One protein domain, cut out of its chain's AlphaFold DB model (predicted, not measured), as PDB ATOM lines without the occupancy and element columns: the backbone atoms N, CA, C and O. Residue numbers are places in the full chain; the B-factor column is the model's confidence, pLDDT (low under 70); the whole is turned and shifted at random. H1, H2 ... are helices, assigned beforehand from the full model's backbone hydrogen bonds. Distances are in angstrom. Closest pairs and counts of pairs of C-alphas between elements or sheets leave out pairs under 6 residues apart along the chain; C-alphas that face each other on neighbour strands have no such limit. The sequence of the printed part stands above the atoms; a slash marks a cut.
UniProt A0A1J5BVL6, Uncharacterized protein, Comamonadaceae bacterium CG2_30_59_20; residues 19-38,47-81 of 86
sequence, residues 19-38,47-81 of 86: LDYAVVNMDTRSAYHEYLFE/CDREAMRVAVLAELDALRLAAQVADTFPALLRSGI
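AT A GLANCE: This is residues 19 to 38 and 47 to 81 of the 86 residues of an uncharacterized protein of Comamonadaceae bacterium CG2_30_59_20 (UniProt A0A1J5BVL6). The long helix H3 and, slanting off from its first residues, H2 together make the length of an elongated model; short H1 runs near H3, and after H3 the chain folds back to short H4. The 55 printed residues include four named helices, H1 to H4 in order, and no named strand: all helix. The whole is only just loose, close to compact, with radius of gyration of the C-alphas 12.4 A, spanning 39 by 23 by 15 A.

HOW THE PARTS SIT: H1, residues 19 to 24, is close to but not clearly touching H3, residues 49 to 66; the closest C-alphas, of Val 23 and Val 56, are 7.0 A apart. H2, residues 28 to 38, touches H3 at residues 49 to 53 alone, at a steep tilt of 63 degrees; the closest C-alphas, of Thr 28 and Arg 49, are 5.6 A apart. H3, with residues 50 to 54 alone, and H4, residues 75 to 81, only just touch, with 3 pairs of C-alphas within 8 A, as a helical hairpin; the closest, of Glu 50 and Ile 81, are 6.7 A apart. Every O i to N i+4 pair is within hydrogen-bond range in H1, H2 and H3; in H4 1 of 3 is, and 2 of 4 O i to N i+3 pairs.

IN THESE COORDINATES: H1 begins at C-alpha 19 (-41.568, -99.754, -105.158). H2 is 15.4 A long and H3 25.8 A. H4 ends at C-alpha 81 (-25.515, -99.325, -112.005).

THE WHOLE: Residues 39 to 46 are not printed; C-alphas 38 and 47 are 11.9 A apart. Residues 80 to 81 are under pLDDT 70.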
ATOM      1  N   LEU A  19     -42.422 -98.661-104.724       90.31
ATOM      2  CA  LEU A  19     -41.568 -99.754-105.158       90.31
ATOM      3  C   LEU A  19     -40.307 -99.232-105.861       90.31
ATOM      4  O   LEU A  19     -39.222 -99.721-105.567       90.31
ATOM      5  N   ASP A  20     -40.421 -98.186-106.687       90.44
ATOM      6  CA  ASP A  20     -39.256 -97.523-107.298       90.44
ATOM      7  C   ASP A  20     -38.312 -96.970-106.224       90.44
ATOM      8  O   ASP A  20     -37.101 -97.192-106.272       90.44
ATOM      9  N   TYR A  21     -38.874 -96.299-105.214       90.50
ATOM     10  CA  TYR A  21     -38.099 -95.786-104.086       90.50
ATOM     11  C   TYR A  21     -37.417 -96.915-103.302       90.50
ATOM     12  O   TYR A  21     -36.229 -96.819-102.991       90.50
ATOM     13  N   ALA A  22     -38.148 -97.989-102.992       91.31
ATOM     14  CA  ALA A  22     -37.623 -99.117-102.231       91.31
ATOM     15  C   ALA A  22     -36.471 -99.815-102.962       91.31
ATOM     16  O   ALA A  22     -35.451-100.108-102.348       91.31
ATOM     17  N   VAL A  23     -36.603-100.025-104.273       91.12
ATOM     18  CA  VAL A  23     -35.571-100.669-105.092       91.12
ATOM     19  C   VAL A  23     -34.300 -99.826-105.157       91.12
ATOM     20  O   VAL A  23     -33.202-100.356-105.000       91.12
ATOM     21  N   VAL A  24     -34.424 -98.505-105.305       90.25
ATOM     22  CA  VAL A  24     -33.257 -97.606-105.329       90.25
ATOM     23  C   VAL A  24     -32.541 -97.546-103.982       90.25
ATOM     24  O   VAL A  24     -31.314 -97.456-103.939       90.25
ATOM     25  N   ASN A  25     -33.292 -97.618-102.885       89.81
ATOM     26  CA  ASN A  25     -32.759 -97.501-101.529       89.81
ATOM     27  C   ASN A  25     -32.530 -98.858-100.848       89.81
ATOM     28  O   ASN A  25     -32.301 -98.903 -99.639       89.81
ATOM     29  N   MET A  26     -32.587 -99.961-101.598       89.44
ATOM     30  CA  MET A  26     -32.354-101.290-101.051       89.44
ATOM     31  C   MET A  26     -30.918-101.408-100.528       89.44
ATOM     32  O   MET A  26     -29.948-101.137-101.243       89.44
ATOM     33  N   ASP A  27     -30.775-101.831 -99.271       88.88
ATOM     34  CA  ASP A  27     -29.475-101.946 -98.616       88.88
ATOM     35  C   ASP A  27     -28.715-103.200 -99.075       88.88
ATOM     36  O   ASP A  27     -28.738-104.254 -98.442       88.88
ATOM     37  N   THR A  28     -27.990-103.070-100.187       87.31
ATOM     38  CA  THR A  28     -27.099-104.130-100.682       87.31
ATOM     39  C   THR A  28     -25.785-104.212 -99.909       87.31
ATOM     40  O   THR A  28     -25.054-105.193-100.041       87.31
ATOM     41  N   ARG A  29     -25.446-103.202 -99.094       86.50
ATOM     42  CA  ARG A  29     -24.200-103.188 -98.320       86.50
ATOM     43  C   ARG A  29     -24.292-104.152 -97.147       86.50
ATOM     44  O   ARG A  29     -23.363-104.936 -96.966       86.50
ATOM     45  N   SER A  30     -25.372-104.092 -96.373       86.75
ATOM     46  CA  SER A  30     -25.565-105.007 -95.243       86.75
ATOM     47  C   SER A  30     -25.693-106.450 -95.726       86.75
ATOM     48  O   SER A  30     -24.980-107.311 -95.218       86.75
ATOM     49  N   ALA A  31     -26.460-106.688 -96.798       85.12
ATOM     50  CA  ALA A  31     -26.557-108.003 -97.434       85.12
ATOM     51  C   ALA A  31     -25.188-108.536 -97.901       85.12
ATOM     52  O   ALA A  31     -24.853-109.697 -97.684       85.12
ATOM     53  N   TYR A  32     -24.348-107.677 -98.493       86.31
ATOM     54  CA  TYR A  32     -22.991-108.063 -98.882       86.31
ATOM     55  C   TYR A  32     -22.098-108.387 -97.680       86.31
ATOM     56  O   TYR A  32     -21.321-109.333 -97.732       86.31
ATOM     57  N   HIS A  33     -22.191-107.618 -96.594       86.06
ATOM     58  CA  HIS A  33     -21.430-107.902 -95.378       86.06
ATOM     59  C   HIS A  33     -21.828-109.241 -94.751       86.06
ATOM     60  O   HIS A  33     -20.943-110.002 -94.374       86.06
ATOM     61  N   GLU A  34     -23.124-109.542 -94.667       84.94
ATOM     62  CA  GLU A  34     -23.614-110.846 -94.201       84.94
ATOM     63  C   GLU A  34     -23.063-111.975 -95.075       84.94
ATOM     64  O   GLU A  34     -22.461-112.917 -94.562       84.94
ATOM     65  N   TYR A  35     -23.133-111.810 -96.397       83.56
ATOM     66  CA  TYR A  35     -22.572-112.765 -97.347       83.56
ATOM     67  C   TYR A  35     -21.061-112.998 -97.152       83.56
ATOM     68  O   TYR A  35     -20.585-114.130 -97.226       83.56
ATOM     69  N   LEU A  36     -20.290-111.946 -96.853       83.56
ATOM     70  CA  LEU A  36     -18.860-112.075 -96.563       83.56
ATOM     71  C   LEU A  36     -18.572-112.857 -95.272       83.56
ATOM     72  O   LEU A  36     -17.544-113.527 -95.205       83.56
ATOM     73  N   PHE A  37     -19.442-112.787 -94.260       82.94
ATOM     74  CA  PHE A  37     -19.290-113.580 -93.034       82.94
ATOM     75  C   PHE A  37     -19.625-115.061 -93.240       82.94
ATOM     76  O   PHE A  37     -19.058-115.912 -92.555       82.94
ATOM     77  N   GLU A  38     -20.511-115.375 -94.184       81.38
ATOM     78  CA  GLU A  38     -20.855-116.752 -94.559       81.38
ATOM     79  C   GLU A  38     -19.798-117.412 -95.460       81.38
ATOM     80  O   GLU A  38     -19.771-118.638 -95.611       81.38
ATOM     81  N   CYS A  47     -21.187-113.243-105.299       77.50
ATOM     82  CA  CYS A  47     -22.149-112.160-105.408       77.50
ATOM     83  C   CYS A  47     -21.532-110.870-104.862       77.50
ATOM     84  O   CYS A  47     -21.130-110.817-103.696       77.50
ATOM     85  N   ASP A  48     -21.439-109.839-105.700       84.44
ATOM     86  CA  ASP A  48     -21.070-108.491-105.281       84.44
ATOM     87  C   ASP A  48     -22.301-107.569-105.232       84.44
ATOM     88  O   ASP A  48     -23.417-107.924-105.621       84.44
ATOM     89  N   ARG A  49     -22.110-106.362-104.694       85.81
ATOM     90  CA  ARG A  49     -23.201-105.388-104.523       85.81
ATOM     91  C   ARG A  49     -23.833-104.955-105.839       85.81
ATOM     92  O   ARG A  49     -24.995-104.556-105.832       85.81
ATOM     93  N   GLU A  50     -23.073-104.992-106.924       85.12
ATOM     94  CA  GLU A  50     -23.544-104.552-108.227       85.12
ATOM     95  C   GLU A  50     -24.403-105.635-108.875       85.12
ATOM     96  O   GLU A  50     -25.520-105.364-109.309       85.12
ATOM     97  N   ALA A  51     -23.964-106.893-108.795       85.94
ATOM     98  CA  ALA A  51     -24.758-108.054-109.171       85.94
ATOM     99  C   ALA A  51     -26.104-108.086-108.429       85.94
ATOM    100  O   ALA A  51     -27.138-108.340-109.047       85.94
ATOM    101  N   MET A  52     -26.122-107.748-107.133       88.69
ATOM    102  CA  MET A  52     -27.373-107.621-106.374       88.69
ATOM    103  C   MET A  52     -28.286-106.521-106.919       88.69
ATOM    104  O   MET A  52     -29.484-106.748-107.069       88.69
ATOM    105  N   ARG A  53     -27.751-105.339-107.247       89.44
ATOM    106  CA  ARG A  53     -28.550-104.246-107.829       89.44
ATOM    107  C   ARG A  53     -29.153-104.628-109.172       89.44
ATOM    108  O   ARG A  53     -30.337-104.382-109.399       89.44
ATOM    109  N   VAL A  54     -28.358-105.256-110.035       89.38
ATOM    110  CA  VAL A  54     -28.816-105.756-111.335       89.38
ATOM    111  C   VAL A  54     -29.923-106.793-111.152       89.38
ATOM    112  O   VAL A  54     -30.957-106.692-111.811       89.38
ATOM    113  N   ALA A  55     -29.745-107.748-110.236       90.19
ATOM    114  CA  ALA A  55     -30.746-108.773-109.954       90.19
ATOM    115  C   ALA A  55     -32.068-108.160-109.469       90.19
ATOM    116  O   ALA A  55     -33.124-108.497-109.991       90.19
ATOM    117  N   VAL A  56     -32.024-107.203-108.538       91.81
ATOM    118  CA  VAL A  56     -33.234-106.539-108.017       91.81
ATOM    119  C   VAL A  56     -34.008-105.818-109.125       91.81
ATOM    120  O   VAL A  56     -35.235-105.890-109.153       91.81
ATOM    121  N   LEU A  57     -33.319-105.151-110.057       91.81
ATOM    122  CA  LEU A  57     -33.985-104.529-111.205       91.81
ATOM    123  C   LEU A  57     -34.591-105.552-112.161       91.81
ATOM    124  O   LEU A  57     -35.710-105.348-112.622       91.81
ATOM    125  N   ALA A  58     -33.877-106.641-112.444       91.69
ATOM    126  CA  ALA A  58     -34.400-107.707-113.290       91.69
ATOM    127  C   ALA A  58     -35.674-108.317-112.685       91.69
ATOM    128  O   ALA A  58     -36.649-108.544-113.403       91.69
ATOM    129  N   GLU A  59     -35.707-108.504-111.362       93.31
ATOM    130  CA  GLU A  59     -36.910-108.980-110.680       93.31
ATOM    131  C   GLU A  59     -38.040-107.950-110.687       93.31
ATOM    132  O   GLU A  59     -39.198-108.313-110.891       93.31
ATOM    133  N   LEU A  60     -37.737-106.657-110.535       93.44
ATOM    134  CA  LEU A  60     -38.741-105.604-110.691       93.44
ATOM    135  C   LEU A  60     -39.383-105.648-112.086       93.44
ATOM    136  O   LEU A  60     -40.608-105.574-112.203       93.44
ATOM    137  N   ASP A  61     -38.572-105.815-113.130       93.00
ATOM    138  CA  ASP A  61     -39.041-105.915-114.514       93.00
ATOM    139  C   ASP A  61     -39.917-107.156-114.722       93.00
ATOM    140  O   ASP A  61     -40.998-107.064-115.311       93.00
ATOM    141  N   ALA A  62     -39.504-108.303-114.177       93.56
ATOM    142  CA  ALA A  62     -40.275-109.542-114.230       93.56
ATOM    143  C   ALA A  62     -41.630-109.410-113.517       93.56
ATOM    144  O   ALA A  62     -42.662-109.820-114.057       93.56
ATOM    145  N   LEU A  63     -41.653-108.789-112.333       92.44
ATOM    146  CA  LEU A  63     -42.877-108.547-111.569       92.44
ATOM    147  C   LEU A  63     -43.832-107.609-112.307       92.44
ATOM    148  O   LEU A  63     -45.035-107.869-112.357       92.44
ATOM    149  N   ARG A  64     -43.312-106.536-112.913       94.00
ATOM    150  CA  ARG A  64     -44.129-105.604-113.700       94.00
ATOM    151  C   ARG A  64     -44.721-106.256-114.934       94.00
ATOM    152  O   ARG A  64     -45.907-106.078-115.207       94.00
ATOM    153  N   LEU A  65     -43.918-107.052-115.637       93.44
ATOM    154  CA  LEU A  65     -44.376-107.823-116.782       93.44
ATOM    155  C   LEU A  65     -45.486-108.803-116.380       93.44
ATOM    156  O   LEU A  65     -46.526-108.851-117.035       93.44
ATOM    157  N   ALA A  66     -45.296-109.539-115.281       94.31
ATOM    158  CA  ALA A  66     -46.282-110.488-114.765       94.31
ATOM    159  C   ALA A  66     -47.588-109.803-114.333       94.31
ATOM    160  O   ALA A  66     -48.672-110.331-114.571       94.31
ATOM    161  N   ALA A  67     -47.493-108.612-113.739       94.31
ATOM    162  CA  ALA A  67     -48.643-107.799-113.353       94.31
ATOM    163  C   ALA A  67     -49.263-107.007-114.522       94.31
ATOM    164  O   ALA A  67     -50.291-106.360-114.330       94.31
ATOM    165  N   GLN A  68     -48.659-107.051-115.716       94.81
ATOM    166  CA  GLN A  68     -49.062-106.282-116.899       94.81
ATOM    167  C   GLN A  68     -49.148-104.768-116.643       94.81
ATOM    168  O   GLN A  68     -50.024-104.080-117.171       94.81
ATOM    169  N   VAL A  69     -48.234-104.242-115.829       91.88
ATOM    170  CA  VAL A  69     -48.134-102.808-115.532       91.88
ATOM    171  C   VAL A  69     -46.958-102.183-116.281       91.88
ATOM    172  O   VAL A  69     -45.980-102.858-116.603       91.88
ATOM    173  N   ALA A  70     -47.058-100.887-116.573       89.12
ATOM    174  CA  ALA A  70     -45.998-100.149-117.252       89.12
ATOM    175  C   ALA A  70     -44.720-100.070-116.399       89.12
ATOM    176  O   ALA A  70     -44.778-100.083-115.166       89.12
ATOM    177  N   ASP A  71     -43.569 -99.950-117.064       89.50
ATOM    178  CA  ASP A  71     -42.316 -99.642-116.380       89.50
ATOM    179  C   ASP A  71     -42.260 -98.158-116.010       89.50
ATOM    180  O   ASP A  71     -42.220 -97.288-116.877       89.50
ATOM    181  N   THR A  72     -42.261 -97.898-114.706       90.25
ATOM    182  CA  THR A  72     -42.172 -96.558-114.112       90.25
ATOM    183  C   THR A  72     -40.776 -96.258-113.564       90.25
ATOM    184  O   THR A  72     -40.534 -95.169-113.041       90.25
ATOM    185  N   PHE A  73     -39.833 -97.210-113.644       87.62
ATOM    186  CA  PHE A  73     -38.525 -97.020-113.029       87.62
ATOM    187  C   PHE A  73     -37.704 -95.965-113.790       87.62
ATOM    188  O   PHE A  73     -37.529 -96.083-115.008       87.62
ATOM    189  N   PRO A  74     -37.117 -94.965-113.108       84.44
ATOM    190  CA  PRO A  74     -36.368 -93.912-113.784       84.44
ATOM    191  C   PRO A  74     -35.150 -94.449-114.555       84.44
ATOM    192  O   PRO A  74     -34.214 -95.000-113.970       84.44
ATOM    193  N   ALA A  75     -35.105 -94.213-115.871       84.06
ATOM    194  CA  ALA A  75     -34.016 -94.678-116.739       84.06
ATOM    195  C   ALA A  75     -32.626 -94.184-116.289       84.06
ATOM    196  O   ALA A  75     -31.655 -94.938-116.331       84.06
ATOM    197  N   LEU A  76     -32.538 -92.948-115.781       82.12
ATOM    198  CA  LEU A  76     -31.297 -92.375-115.247       82.12
ATOM    199  C   LEU A  76     -30.738 -93.178-114.062       82.12
ATOM    200  O   LEU A  76     -29.523 -93.291-113.914       82.12
ATOM    201  N   LEU A  77     -31.614 -93.764-113.239       80.00
ATOM    202  CA  LEU A  77     -31.217 -94.579-112.091       80.00
ATOM    203  C   LEU A  77     -30.786 -95.986-112.520       80.00
ATOM    204  O   LEU A  77     -29.907 -96.563-111.885       80.00
ATOM    205  N   ARG A  78     -31.306 -96.498-113.646       80.38
ATOM    206  CA  ARG A  78     -30.800 -97.740-114.260       80.38
ATOM    207  C   ARG A  78     -29.378 -97.575-114.792       80.38
ATOM    208  O   ARG A  78     -28.573 -98.489-114.686       80.38
ATOM    209  N   SER A  79     -29.039 -96.412-115.350       70.06
ATOM    210  CA  SER A  79     -27.709 -96.172-115.932       70.06
ATOM    211  C   SER A  79     -26.586 -96.044-114.891       70.06
ATOM    212  O   SER A  79     -25.431 -96.317-115.214       70.06
ATOM    213  N   GLY A  80     -26.904 -95.664-113.646       65.12
ATOM    214  CA  GLY A  80     -25.923 -95.510-112.558       65.12
ATOM    215  C   GLY A  80     -25.313 -96.823-112.041       65.12
ATOM    216  O   GLY A  80     -24.264 -96.804-111.403       65.12
ATOM    217  N   ILE A  81     -25.937 -97.956-112.361       60.28
ATOM    218  CA  ILE A  81     -25.515 -99.325-112.005       60.28
ATOM    219  C   ILE A  81     -24.252 -99.728-112.788       60.28
ATOM    220  O   ILE A  81     -23.307-100.294-112.252       60.28
TER     221      ILE A  81